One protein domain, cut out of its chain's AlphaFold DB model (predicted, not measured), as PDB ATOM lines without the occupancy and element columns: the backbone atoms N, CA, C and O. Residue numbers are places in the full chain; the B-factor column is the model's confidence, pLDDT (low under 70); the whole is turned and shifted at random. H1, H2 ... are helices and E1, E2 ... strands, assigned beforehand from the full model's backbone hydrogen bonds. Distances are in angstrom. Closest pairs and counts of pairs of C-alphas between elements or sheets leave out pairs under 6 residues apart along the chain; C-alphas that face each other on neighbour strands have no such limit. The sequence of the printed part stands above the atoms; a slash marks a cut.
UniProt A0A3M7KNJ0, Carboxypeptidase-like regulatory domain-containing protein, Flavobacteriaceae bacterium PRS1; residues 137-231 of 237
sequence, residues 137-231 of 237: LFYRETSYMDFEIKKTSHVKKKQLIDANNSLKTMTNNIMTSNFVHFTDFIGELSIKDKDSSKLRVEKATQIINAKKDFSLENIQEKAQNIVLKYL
ATOM      1  N   LEU A 137     127.466 171.843 168.621       87.12
ATOM      2  CA  LEU A 137     127.801 171.111 169.833       87.12
ATOM      3  C   LEU A 137     128.278 172.050 170.928       87.12
ATOM      4  O   LEU A 137     128.941 173.057 170.675       87.12
ATOM      5  N   PHE A 138     127.931 171.673 172.149       85.12
ATOM      6  CA  PHE A 138     128.429 172.273 173.368       85.12
ATOM      7  C   PHE A 138     129.312 171.244 174.072       85.12
ATOM      8  O   PHE A 138     128.875 170.121 174.323       85.12
ATOM      9  N   TYR A 139     130.552 171.622 174.358       82.69
ATOM     10  CA  TYR A 139     131.509 170.816 175.099       82.69
ATOM     11  C   TYR A 139     131.827 171.507 176.416       82.69
ATOM     12  O   TYR A 139     132.077 172.712 176.446       82.69
ATOM     13  N   ARG A 140     131.845 170.732 177.497       79.31
ATOM     14  CA  ARG A 140     132.260 171.193 178.816       79.31
ATOM     15  C   ARG A 140     133.031 170.087 179.505       79.31
ATOM     16  O   ARG A 140     132.531 168.972 179.632       79.31
ATOM     17  N   GLU A 141     134.216 170.432 179.980       78.38
ATOM     18  CA  GLU A 141     135.060 169.542 180.756       78.38
ATOM     19  C   GLU A 141     135.542 170.250 182.020       78.38
ATOM     20  O   GLU A 141     136.033 171.383 181.983       78.38
ATOM     21  N   THR A 142     135.421 169.537 183.135       70.88
ATOM     22  CA  THR A 142     136.122 169.852 184.376       70.88
ATOM     23  C   THR A 142     137.241 168.832 184.514       70.88
ATOM     24  O   THR A 142     136.978 167.659 184.784       70.88
ATOM     25  N   SER A 143     138.482 169.256 184.291       64.06
ATOM     26  CA  SER A 143     139.622 168.346 184.363       64.06
ATOM     27  C   SER A 143     140.130 168.266 185.800       64.06
ATOM     28  O   SER A 143     140.497 169.275 186.405       64.06
ATOM     29  N   TYR A 144     140.198 167.046 186.325       66.75
ATOM     30  CA  TYR A 144     140.935 166.736 187.544       66.75
ATOM     31  C   TYR A 144     142.286 166.153 187.146       66.75
ATOM     32  O   TYR A 144     142.370 165.302 186.262       66.75
ATOM     33  N   MET A 145     143.351 166.637 187.770       67.62
ATOM     34  CA  MET A 145     144.700 166.185 187.460       67.62
ATOM     35  C   MET A 145     145.055 165.000 188.356       67.62
ATOM     36  O   MET A 145     144.881 165.090 189.566       67.62
ATOM     37  N   ASP A 146     145.555 163.914 187.770       69.19
ATOM     38  CA  ASP A 146     146.110 162.772 188.499       69.19
ATOM     39  C   ASP A 146     147.361 162.260 187.779       69.19
ATOM     40  O   ASP A 146     147.370 162.101 186.555       69.19
ATOM     41  N   PHE A 147     148.436 162.035 188.532       75.31
ATOM     42  CA  PHE A 147     149.733 161.621 188.002       75.31
ATOM     43  C   PHE A 147     150.147 160.273 188.591       75.31
ATOM     44  O   PHE A 147     150.372 160.153 189.795       75.31
ATOM     45  N   GLU A 148     150.359 159.279 187.725       77.38
ATOM     46  CA  GLU A 148     150.843 157.954 188.120       77.38
ATOM     47  C   GLU A 148     151.839 157.382 187.100       77.38
ATOM     48  O   GLU A 148     151.594 157.359 185.891       77.38
ATOM     49  N   ILE A 149     152.957 156.841 187.591       76.62
ATOM     50  CA  ILE A 149     153.909 156.051 186.805       76.62
ATOM     51  C   ILE A 149     153.482 154.579 186.878       76.62
ATOM     52  O   ILE A 149     153.752 153.890 187.864       76.62
ATOM     53  N   LYS A 150     152.823 154.085 185.819       73.19
ATOM     54  CA  LYS A 150     152.240 152.728 185.775       73.19
ATOM     55  C   LYS A 150     153.276 151.603 185.699       73.19
ATOM     56  O   LYS A 150     153.165 150.609 186.414       73.19
ATOM     57  N   LYS A 151     154.270 151.713 184.811       66.38
ATOM     58  CA  LYS A 151     155.351 150.721 184.670       66.38
ATOM     59  C   LYS A 151     156.507 151.295 183.858       66.38
ATOM     60  O   LYS A 151     156.288 151.933 182.836       66.38
ATOM     61  N   THR A 152     157.729 151.014 184.285       63.31
ATOM     62  CA  THR A 152     158.960 151.326 183.549       63.31
ATOM     63  C   THR A 152     159.943 150.174 183.731       63.31
ATOM     64  O   THR A 152     160.030 149.591 184.813       63.31
ATOM     65  N   SER A 153     160.624 149.790 182.653       58.81
ATOM     66  CA  SER A 153     161.568 148.668 182.608       58.81
ATOM     67  C   SER A 153     162.912 148.974 183.276       58.81
ATOM     68  O   SER A 153     163.636 148.042 183.613       58.81
ATOM     69  N   HIS A 154     163.237 150.252 183.496       67.12
ATOM     70  CA  HIS A 154     164.578 150.696 183.897       67.12
ATOM     71  C   HIS A 154     164.613 151.472 185.223       67.12
ATOM     72  O   HIS A 154     165.605 152.123 185.525       67.12
ATOM     73  N   VAL A 155     163.554 151.402 186.038       70.31
ATOM     74  CA  VAL A 155     163.501 152.066 187.353       70.31
ATOM     75  C   VAL A 155     163.319 151.027 188.447       70.31
ATOM     76  O   VAL A 155     162.489 150.121 188.339       70.31
ATOM     77  N   LYS A 156     164.086 151.152 189.536       81.19
ATOM     78  CA  LYS A 156     163.966 150.237 190.676       81.19
ATOM     79  C   LYS A 156     162.568 150.364 191.282       81.19
ATOM     80  O   LYS A 156     162.065 151.467 191.478       81.19
ATOM     81  N   LYS A 157     161.970 149.238 191.689       81.00
ATOM     82  CA  LYS A 157     160.623 149.201 192.297       81.00
ATOM     83  C   LYS A 157     160.451 150.209 193.444       81.00
ATOM     84  O   LYS A 157     159.408 150.840 193.543       81.00
ATOM     85  N   LYS A 158     161.483 150.385 194.278       83.12
ATOM     86  CA  LYS A 158     161.485 151.369 195.372       83.12
ATOM     87  C   LYS A 158     161.394 152.816 194.862       83.12
ATOM     88  O   LYS A 158     160.535 153.551 195.320       83.12
ATOM     89  N   GLN A 159     162.206 153.184 193.868       81.69
ATOM     90  CA  GLN A 159     162.174 154.515 193.246       81.69
ATOM     91  C   GLN A 159     160.818 154.804 192.592       81.69
ATOM     92  O   GLN A 159     160.323 155.919 192.686       81.69
ATOM     93  N   LEU A 160     160.185 153.792 191.988       82.25
ATOM     94  CA  LEU A 160     158.840 153.920 191.422       82.25
ATOM     95  C   LEU A 160     157.782 154.190 192.504       82.25
ATOM     96  O   LEU A 160     156.932 155.058 192.320       82.25
ATOM     97  N   ILE A 161     157.850 153.487 193.640       85.38
ATOM     98  CA  ILE A 161     156.959 153.728 194.787       85.38
ATOM     99  C   ILE A 161     157.170 155.143 195.343       85.38
ATOM    100  O   ILE A 161     156.201 155.868 195.550       85.38
ATOM    101  N   ASP A 162     158.422 155.560 195.535       86.56
ATOM    102  CA  ASP A 162     158.761 156.880 196.080       86.56
ATOM    103  C   ASP A 162     158.342 158.022 195.132       86.56
ATOM    104  O   ASP A 162     157.821 159.052 195.577       86.56
ATOM    105  N   ALA A 163     158.494 157.818 193.818       86.38
ATOM    106  CA  ALA A 163     158.025 158.738 192.788       86.38
ATOM    107  C   ALA A 163     156.498 158.857 192.793       86.38
ATOM    108  O   ALA A 163     155.981 159.969 192.880       86.38
ATOM    109  N   ASN A 164     155.771 157.735 192.794       86.50
ATOM    110  CA  ASN A 164     154.307 157.742 192.846       86.50
ATOM    111  C   ASN A 164     153.774 158.359 194.147       86.50
ATOM    112  O   ASN A 164     152.806 159.113 194.112       86.50
ATOM    113  N   ASN A 165     154.432 158.136 195.289       89.56
ATOM    114  CA  ASN A 165     154.078 158.804 196.546       89.56
ATOM    115  C   ASN A 165     154.283 160.327 196.468       89.56
ATOM    116  O   ASN A 165     153.449 161.096 196.956       89.56
ATOM    117  N   SER A 166     155.371 160.771 195.830       88.38
ATOM    118  CA  SER A 166     155.671 162.195 195.629       88.38
ATOM    119  C   SER A 166     154.663 162.850 194.675       88.38
ATOM    120  O   SER A 166     154.138 163.921 194.980       88.38
ATOM    121  N   LEU A 167     154.331 162.178 193.566       88.50
ATOM    122  CA  LEU A 167     153.309 162.608 192.606       88.50
ATOM    123  C   LEU A 167     151.922 162.674 193.249       88.50
ATOM    124  O   LEU A 167     151.220 163.669 193.079       88.50
ATOM    125  N   LYS A 168     151.551 161.681 194.063       88.38
ATOM    126  CA  LYS A 168     150.278 161.675 194.796       88.38
ATOM    127  C   LYS A 168     150.193 162.813 195.809       88.38
ATOM    128  O   LYS A 168     149.169 163.481 195.901       88.38
ATOM    129  N   THR A 169     151.275 163.080 196.539       87.62
ATOM    130  CA  THR A 169     151.338 164.208 197.485       87.62
ATOM    131  C   THR A 169     151.191 165.545 196.759       87.62
ATOM    132  O   THR A 169     150.415 166.398 197.186       87.62
ATOM    133  N   MET A 170     151.885 165.717 195.632       86.00
ATOM    134  CA  MET A 170     151.751 166.903 194.785       86.00
ATOM    135  C   MET A 170     150.314 167.066 194.271       86.00
ATOM    136  O   MET A 170     149.739 168.142 194.406       86.00
ATOM    137  N   THR A 171     149.727 165.991 193.746       82.44
ATOM    138  CA  THR A 171     148.354 165.958 193.226       82.44
ATOM    139  C   THR A 171     147.341 166.333 194.307       82.44
ATOM    140  O   THR A 171     146.511 167.210 194.094       82.44
ATOM    141  N   ASN A 172     147.461 165.768 195.512       83.75
ATOM    142  CA  ASN A 172     146.603 166.119 196.646       83.75
ATOM    143  C   ASN A 172     146.726 167.602 197.034       83.75
ATOM    144  O   ASN A 172     145.721 168.254 197.314       83.75
ATOM    145  N   ASN A 173     147.938 168.163 197.023       83.38
ATOM    146  CA  ASN A 173     148.151 169.585 197.312       83.38
ATOM    147  C   ASN A 173     147.531 170.496 196.239       83.38
ATOM    148  O   ASN A 173     146.984 171.542 196.574       83.38
ATOM    149  N   ILE A 174     147.572 170.094 194.965       77.94
ATOM    150  CA  ILE A 174     146.894 170.808 193.871       77.94
ATOM    151  C   ILE A 174     145.374 170.738 194.064       77.94
ATOM    152  O   ILE A 174     144.707 171.772 194.072       77.94
ATOM    153  N   MET A 175     144.828 169.545 194.306       73.62
ATOM    154  CA  MET A 175     143.387 169.329 194.473       73.62
ATOM    155  C   MET A 175     142.818 170.087 195.682       73.62
ATOM    156  O   MET A 175     141.756 170.696 195.591       73.62
ATOM    157  N   THR A 176     143.545 170.128 196.802       75.75
ATOM    158  CA  THR A 176     143.153 170.897 198.004       75.75
ATOM    159  C   THR A 176     143.334 172.411 197.856       75.75
ATOM    160  O   THR A 176     142.815 173.175 198.666       75.75
ATOM    161  N   SER A 177     144.046 172.876 196.824       69.75
ATOM    162  CA  SER A 177     144.288 174.304 196.587       69.75
ATOM    163  C   SER A 177     143.137 175.038 195.886       69.75
ATOM    164  O   SER A 177     143.273 176.232 195.614       69.75
ATOM    165  N   ASN A 178     142.012 174.352 195.639       63.97
ATOM    166  CA  ASN A 178     140.898 174.803 194.797       63.97
ATOM    167  C   ASN A 178     141.331 175.093 193.352       63.97
ATOM    168  O   ASN A 178     140.812 176.018 192.722       63.97
ATOM    169  N   PHE A 179     142.290 174.317 192.833       65.56
ATOM    170  CA  PHE A 179     142.653 174.382 191.424       65.56
ATOM    171  C   PHE A 179     141.453 173.954 190.576       65.56
ATOM    172  O   PHE A 179     141.065 172.787 190.580       65.56
ATOM    173  N   VAL A 180     140.856 174.909 189.867       62.91
ATOM    174  CA  VAL A 180     139.772 174.650 188.917       62.91
ATOM    175  C   VAL A 180     140.300 174.995 187.538       62.91
ATOM    176  O   VAL A 180     140.571 176.163 187.257       62.91
ATOM    177  N   HIS A 181     140.457 173.967 186.708       66.62
ATOM    178  CA  HIS A 181     140.691 174.108 185.280       66.62
ATOM    179  C   HIS A 181     139.425 173.678 184.550       66.62
ATOM    180  O   HIS A 181     139.114 172.491 184.425       66.62
ATOM    181  N   PHE A 182     138.676 174.676 184.120       66.50
ATOM    182  CA  PHE A 182     137.394 174.504 183.469       66.50
ATOM    183  C   PHE A 182     137.504 175.031 182.049       66.50
ATOM    184  O   PHE A 182     137.889 176.185 181.857       66.50
ATOM    185  N   THR A 183     137.141 174.200 181.079       74.75
ATOM    186  CA  THR A 183     137.057 174.606 179.678       74.75
ATOM    187  C   THR A 183     135.665 174.282 179.169       74.75
ATOM    188  O   THR A 183     135.224 173.131 179.223       74.75
ATOM    189  N   ASP A 184     134.980 175.288 178.635       83.31
ATOM    190  CA  ASP A 184     133.786 175.075 177.832       83.31
ATOM    191  C   ASP A 184     133.893 175.766 176.478       83.31
ATOM    192  O   ASP A 184     134.594 176.762 176.303       83.31
ATOM    193  N   PHE A 185     133.232 175.189 175.479       85.19
ATOM    194  CA  PHE A 185     133.091 175.830 174.186       85.19
ATOM    195  C   PHE A 185     131.800 175.414 173.491       85.19
ATOM    196  O   PHE A 185     131.299 174.300 173.647       85.19
ATOM    197  N   ILE A 186     131.286 176.327 172.674       87.31
ATOM    198  CA  ILE A 186     130.256 176.044 171.682       87.31
ATOM    199  C   ILE A 186     130.884 176.142 170.296       87.31
ATOM    200  O   ILE A 186     131.671 177.050 170.001       87.31
ATOM    201  N   GLY A 187     130.581 175.168 169.451       89.56
ATOM    202  CA  GLY A 187     131.181 175.069 168.135       89.56
ATOM    203  C   GLY A 187     130.341 174.264 167.168       89.56
ATOM    204  O   GLY A 187     129.291 173.717 167.500       89.56
ATOM    205  N   GLU A 188     130.837 174.206 165.946       92.81
ATOM    206  CA  GLU A 188     130.197 173.536 164.834       92.81
ATOM    207  C   GLU A 188     131.138 172.478 164.271       92.81
ATOM    208  O   GLU A 188     132.215 172.794 163.756       92.81
ATOM    209  N   LEU A 189     130.745 171.214 164.406       91.44
ATOM    210  CA  LEU A 189     131.452 170.077 163.837       91.44
ATOM    211  C   LEU A 189     130.830 169.731 162.494       91.44
ATOM    212  O   LEU A 189     129.676 169.315 162.419       91.44
ATOM    213  N   SER A 190     131.616 169.903 161.442       91.56
ATOM    214  CA  SER A 190     131.277 169.503 160.082       91.56
ATOM    215  C   SER A 190     132.019 168.213 159.753       91.56
ATOM    216  O   SER A 190     133.250 168.195 159.765       91.56
ATOM    217  N   ILE A 191     131.293 167.135 159.482       89.19
ATOM    218  CA  ILE A 191     131.828 165.822 159.112       89.19
ATOM    219  C   ILE A 191     131.467 165.590 157.653       89.19
ATOM    220  O   ILE A 191     130.292 165.468 157.320       89.19
ATOM    221  N   LYS A 192     132.469 165.549 156.775       83.81
ATOM    222  CA  LYS A 192     132.264 165.269 155.351       83.81
ATOM    223  C   LYS A 192     132.249 163.763 155.085       83.81
ATOM    224  O   LYS A 192     131.394 163.289 154.347       83.81
ATOM    225  N   ASP A 193     133.187 163.037 155.686       81.19
ATOM    226  CA  ASP A 193     133.346 161.586 155.580       81.19
ATOM    227  C   ASP A 193     134.135 161.052 156.795       81.19
ATOM    228  O   ASP A 193     134.384 161.785 157.754       81.19
ATOM    229  N   LYS A 194     134.501 159.764 156.780       76.38
ATOM    230  CA  LYS A 194     135.204 159.093 157.886       76.38
ATOM    231  C   LYS A 194     136.546 159.748 158.239       76.38
ATOM    232  O   LYS A 194     136.936 159.711 159.404       76.38
ATOM    233  N   ASP A 195     137.226 160.335 157.260       83.88
ATOM    234  CA  ASP A 195     138.591 160.845 157.405       83.88
ATOM    235  C   ASP A 195     138.635 162.385 157.382       83.88
ATOM    236  O   ASP A 195     139.656 162.997 157.695       83.88
ATOM    237  N   SER A 196     137.513 163.031 157.052       87.06
ATOM    238  CA  SER A 196     137.381 164.478 156.934       87.06
ATOM    239  C   SER A 196     136.350 165.034 157.915       87.06
ATOM    240  O   SER A 196     135.136 164.946 157.712       87.06
ATOM    241  N   SER A 197     136.849 165.694 158.961       90.06
ATOM    242  CA  SER A 197     136.035 166.510 159.861       90.06
ATOM    243  C   SER A 197     136.701 167.854 160.156       90.06
ATOM    244  O   SER A 197     137.921 168.002 160.073       90.06
ATOM    245  N   LYS A 198     135.885 168.863 160.470       92.62
ATOM    246  CA  LYS A 198     136.330 170.201 160.850       92.62
ATOM    247  C   LYS A 198     135.499 170.707 162.018       92.62
ATOM    248  O   LYS A 198     134.278 170.786 161.913       92.62
ATOM    249  N   LEU A 199     136.170 171.101 163.095       91.00
ATOM    250  CA  LEU A 199     135.559 171.811 164.212       91.00
ATOM    251  C   LEU A 199     135.823 173.312 164.068       91.00
ATOM    252  O   LEU A 199     136.975 173.742 164.005       91.00
ATOM    253  N   ARG A 200     134.759 174.115 164.036       92.38
ATOM    254  CA  ARG A 200     134.830 175.576 164.135       92.38
ATOM    255  C   ARG A 200     134.338 175.995 165.515       92.38
ATOM    256  O   ARG A 200     133.159 175.842 165.818       92.38
ATOM    257  N   VAL A 201     135.232 176.522 166.344       88.88
ATOM    258  CA  VAL A 201     134.871 177.060 167.663       88.88
ATOM    259  C   VAL A 201     134.251 178.446 167.476       88.88
ATOM    260  O   VAL A 201     134.852 179.302 166.829       88.88
ATOM    261  N   GLU A 202     133.044 178.661 168.003       88.06
ATOM    262  CA  GLU A 202     132.367 179.967 167.970       88.06
ATOM    263  C   GLU A 202     132.738 180.805 169.191       88.06
ATOM    264  O   GLU A 202     133.065 181.983 169.069       88.06
ATOM    265  N   LYS A 203     132.696 180.184 170.372       82.25
ATOM    266  CA  LYS A 203     133.023 180.811 171.652       82.25
ATOM    267  C   LYS A 203     133.584 179.753 172.592       82.25
ATOM    268  O   LYS A 203     133.059 178.644 172.638       82.25
ATOM    269  N   ALA A 204     134.624 180.112 173.334       83.56
ATOM    270  CA  ALA A 204     135.221 179.266 174.355       83.56
ATOM    271  C   ALA A 204     135.503 180.088 175.612       83.56
ATOM    272  O   ALA A 204     135.883 181.259 175.513       83.56
ATOM    273  N   THR A 205     135.334 179.468 176.773       80.19
ATOM    274  CA  THR A 205     135.714 180.032 178.065       80.19
ATOM    275  C   THR A 205     136.662 179.069 178.750       80.19
ATOM    276  O   THR A 205     136.411 177.867 178.814       80.19
ATOM    277  N   GLN A 206     137.745 179.612 179.293       75.06
ATOM    278  CA  GLN A 206     138.652 178.874 180.152       75.06
ATOM    279  C   GLN A 206     138.728 179.597 181.493       75.06
ATOM    280  O   GLN A 206     139.087 180.773 181.549       75.06
ATOM    281  N   ILE A 207     138.361 178.908 182.570       71.12
ATOM    282  CA  ILE A 207     138.535 179.408 183.933       71.12
ATOM    283  C   ILE A 207     139.707 178.643 184.526       71.12
ATOM    284  O   ILE A 207     139.657 177.421 184.662       71.12
ATOM    285  N   ILE A 208     140.757 179.386 184.863       66.62
ATOM    286  CA  ILE A 208     141.923 178.874 185.573       66.62
ATOM    287  C   ILE A 208     141.947 179.572 186.924       66.62
ATOM    288  O   ILE A 208     142.318 180.741 187.022       66.62
ATOM    289  N   ASN A 209     141.537 178.864 187.971       65.06
ATOM    290  CA  ASN A 209     141.764 179.322 189.333       65.06
ATOM    291  C   ASN A 209     143.028 178.643 189.855       65.06
ATOM    292  O   ASN A 209     142.980 177.512 190.325       65.06
ATOM    293  N   ALA A 210     144.170 179.310 189.709       62.31
ATOM    294  CA  ALA A 210     145.451 178.823 190.196       62.31
ATOM    295  C   ALA A 210     146.069 179.859 191.134       62.31
ATOM    296  O   ALA A 210     146.248 181.021 190.763       62.31
ATOM    297  N   LYS A 211     146.470 179.442 192.343       66.00
ATOM    298  CA  LYS A 211     147.468 180.228 193.086       66.00
ATOM    299  C   LYS A 211     148.759 180.236 192.265       66.00
ATOM    300  O   LYS A 211     149.027 179.280 191.541       66.00
ATOM    301  N   LYS A 212     149.586 181.274 192.413       63.03
ATOM    302  CA  LYS A 212     150.854 181.430 191.674       63.03
ATOM    303  C   LYS A 212     151.730 180.158 191.681       63.03
ATOM    304  O   LYS A 212     152.361 179.853 190.678       63.03
ATOM    305  N   ASP A 213     151.695 179.371 192.757       65.12
ATOM    306  CA  ASP A 213     152.468 178.123 192.909       65.12
ATOM    307  C   ASP A 213     151.886 176.888 192.187       65.12
ATOM    308  O   ASP A 213     152.523 175.827 192.183       65.12
ATOM    309  N   PHE A 214     150.694 177.023 191.596       70.50
ATOM    310  CA  PHE A 214     149.910 175.978 190.927       70.50
ATOM    311  C   PHE A 214     149.489 176.380 189.499       70.50
ATOM    312  O   PHE A 214     148.462 175.917 189.007       70.50
ATOM    313  N   SER A 215     150.250 177.250 188.821       74.62
ATOM    314  CA  SER A 215     150.091 177.421 187.367       74.62
ATOM    315  C   SER A 215     150.411 176.115 186.631       74.62
ATOM    316  O   SER A 215     151.142 175.270 187.155       74.62
ATOM    317  N   LEU A 216     149.889 175.950 185.412       75.44
ATOM    318  CA  LEU A 216     150.109 174.738 184.617       75.44
ATOM    319  C   LEU A 216     151.604 174.496 184.369       75.44
ATOM    320  O   LEU A 216     152.083 173.379 184.555       75.44
ATOM    321  N   GLU A 217     152.350 175.552 184.049       78.38
ATOM    322  CA  GLU A 217     153.800 175.513 183.861       78.38
ATOM    323  C   GLU A 217     154.520 175.062 185.138       78.38
ATOM    324  O   GLU A 217     155.355 174.161 185.086       78.38
ATOM    325  N   ASN A 218     154.152 175.616 186.299       80.81
ATOM    326  CA  ASN A 218     154.772 175.255 187.577       80.81
ATOM    327  C   ASN A 218     154.446 173.812 187.981       80.81
ATOM    328  O   ASN A 218     155.279 173.126 188.576       80.81
ATOM    329  N   ILE A 219     153.235 173.338 187.678       81.88
ATOM    330  CA  ILE A 219     152.846 171.947 187.916       81.88
ATOM    331  C   ILE A 219     153.641 171.014 187.001       81.88
ATOM    332  O   ILE A 219     154.169 170.009 187.478       81.88
ATOM    333  N   GLN A 220     153.773 171.357 185.718       83.44
ATOM    334  CA  GLN A 220     154.563 170.588 184.763       83.44
ATOM    335  C   GLN A 220     156.031 170.511 185.195       83.44
ATOM    336  O   GLN A 220     156.599 169.419 185.220       83.44
ATOM    337  N   GLU A 221     156.630 171.632 185.592       86.62
ATOM    338  CA  GLU A 221     158.011 171.683 186.071       86.62
ATOM    339  C   GLU A 221     158.197 170.838 187.342       86.62
ATOM    340  O   GLU A 221     159.113 170.018 187.422       86.62
ATOM    341  N   LYS A 222     157.293 170.953 188.326       85.62
ATOM    342  CA  LYS A 222     157.328 170.127 189.546       85.62
ATOM    343  C   LYS A 222     157.180 168.638 189.236       85.62
ATOM    344  O   LYS A 222     157.927 167.836 189.793       85.62
ATOM    345  N   ALA A 223     156.264 168.265 188.343       86.69
ATOM    346  CA  ALA A 223     156.070 166.880 187.922       86.69
ATOM    347  C   ALA A 223     157.330 166.329 187.236       86.69
ATOM    348  O   ALA A 223     157.807 165.253 187.600       86.69
ATOM    349  N   GLN A 224     157.908 167.088 186.299       86.12
ATOM    350  CA  GLN A 224     159.160 166.738 185.627       86.12
ATOM    351  C   GLN A 224     160.300 166.572 186.632       86.12
ATOM    352  O   GLN A 224     160.990 165.559 186.592       86.12
ATOM    353  N   ASN A 225     160.453 167.494 187.582       87.12
ATOM    354  CA  ASN A 225     161.480 167.414 188.620       87.12
ATOM    355  C   ASN A 225     161.300 166.194 189.535       87.12
ATOM    356  O   ASN A 225     162.283 165.539 189.877       87.12
ATOM    357  N   ILE A 226     160.062 165.844 189.909       85.00
ATOM    358  CA  ILE A 226     159.776 164.615 190.664       85.00
ATOM    359  C   ILE A 226     160.203 163.395 189.849       85.00
ATOM    360  O   ILE A 226     160.910 162.538 190.370       85.00
ATOM    361  N   VAL A 227     159.816 163.322 188.576       82.94
ATOM    362  CA  VAL A 227     160.169 162.198 187.700       82.94
ATOM    363  C   VAL A 227     161.689 162.103 187.519       82.94
ATOM    364  O   VAL A 227     162.262 161.042 187.756       82.94
ATOM    365  N   LEU A 228     162.359 163.209 187.190       83.06
ATOM    366  CA  LEU A 228     163.807 163.279 186.976       83.06
ATOM    367  C   LEU A 228     164.616 162.947 188.234       83.06
ATOM    368  O   LEU A 228     165.668 162.333 188.122       83.06
ATOM    369  N   LYS A 229     164.124 163.282 189.434       82.81
ATOM    370  CA  LYS A 229     164.774 162.920 190.705       82.81
ATOM    371  C   LYS A 229     164.903 161.405 190.900       82.81
ATOM    372  O   LYS A 229     165.831 160.952 191.567       82.81
ATOM    373  N   TYR A 230     163.945 160.633 190.386       76.44
ATOM    374  CA  TYR A 230     163.882 159.180 190.577       76.44
ATOM    375  C   TYR A 230     164.263 158.382 189.322       76.44
ATOM    376  O   TYR A 230     164.420 157.162 189.412       76.44
ATOM    377  N   LEU A 231     164.436 159.051 188.178       69.62
ATOM    378  CA  LEU A 231     165.101 158.501 187.002       69.62
ATOM    379  C   LEU A 231     166.614 158.589 187.202       69.62
ATOM    380  O   LEU A 231     167.151 159.634 187.552       69.62
TER     381      LEU A 231
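What this domain is: This is residues 137 to 231 of the 237 residues of the protein "Carboxypeptidase-like regulatory domain-containing protein" of Flavobacteriaceae bacterium PRS1 (UniProt A0A3M7KNJ0). The model is an open U in outline: a narrow three-stranded sheet, E1 E2 E3, makes the base and one arm, and two helices side by side, H1 and H2, make the other arm. The hairpin E2 and E3 bends sharply partway along, and its far part with the turn at residues 192 to 196 forms the sheet's arm, beyond the start of E1. The printed part has 95 residues, with two named helices and three named strands in the order E1 H1 E2 E3 H2; the sheet's order is E1, E2, E3, antiparallel, and the class is mixed, helices and strands. The whole is flat, spanning 51 by 35 by 16 A, and only just loose, close to extended, with a radius of gyration of the C-alphas of 18.2 A.

Where its parts are: E1 covers residues 137 to 143, 18.9 A long, and begins at C-alpha 137, (127.801, 171.111, 169.833). E2 covers residues 180 to 191, 32.1 A, and E3 residues 197 to 209, 32.6 A. H1 covers residues 157 to 176, 28.4 A, starting at C-alpha 157, (160.623, 149.201, 192.297). H2 covers residues 216 to 230, 21.6 A, ending at C-alpha 230, (163.882, 159.180, 190.577).

How they stand to each other: The sheet is twisted, with E1 and E3 as edge strands and E2 as the inner strand. E2 bends by 60 degrees at residue 188, and E3 by 69 degrees at residue 202. E2 and E3 form a hairpin, antiparallel at 170 degrees; N 188 and O 200 are 2.8 A apart, N 205 and O 184 also 2.8 A, both within hydrogen-bond range. E1 and E2 are antiparallel at 152 degrees, with N 137 and O 187 at 2.8 A and N 185 and O 139 at 2.9 A, within the same range. Neither H1 nor H2 is on the sheet, with 1 and 2 pairs of C-alphas within 10 A of it. H1 touches H2 with residues 159 to 167 alone; the closest C-alphas are those of Gln 159 and Tyr 230, 5.6 A apart. The two helices run opposite ways at a shallow tilt of 20 degrees. E2 and H2 are apart, as are H1 and E3, and E1 and H2. In H1 each O i to N i+4 pair is within hydrogen-bond range, in H2 10 of 11.

The domain as a whole: The two C-alphas farthest apart, those of Lys 158 and Lys 192, stand 51.5 A from each other. The printed part has no cut. The link from E1 to H1, residues 144 to 156, is long; those from H1 to E2 and from E2 to E3 are tight, and that from E3 to H2 is short. Mean pLDDT of the printed part is 79.1; it is under 70 at residues 143 to 146, 151 to 154, 177 to 182, 208 to 213 and 231.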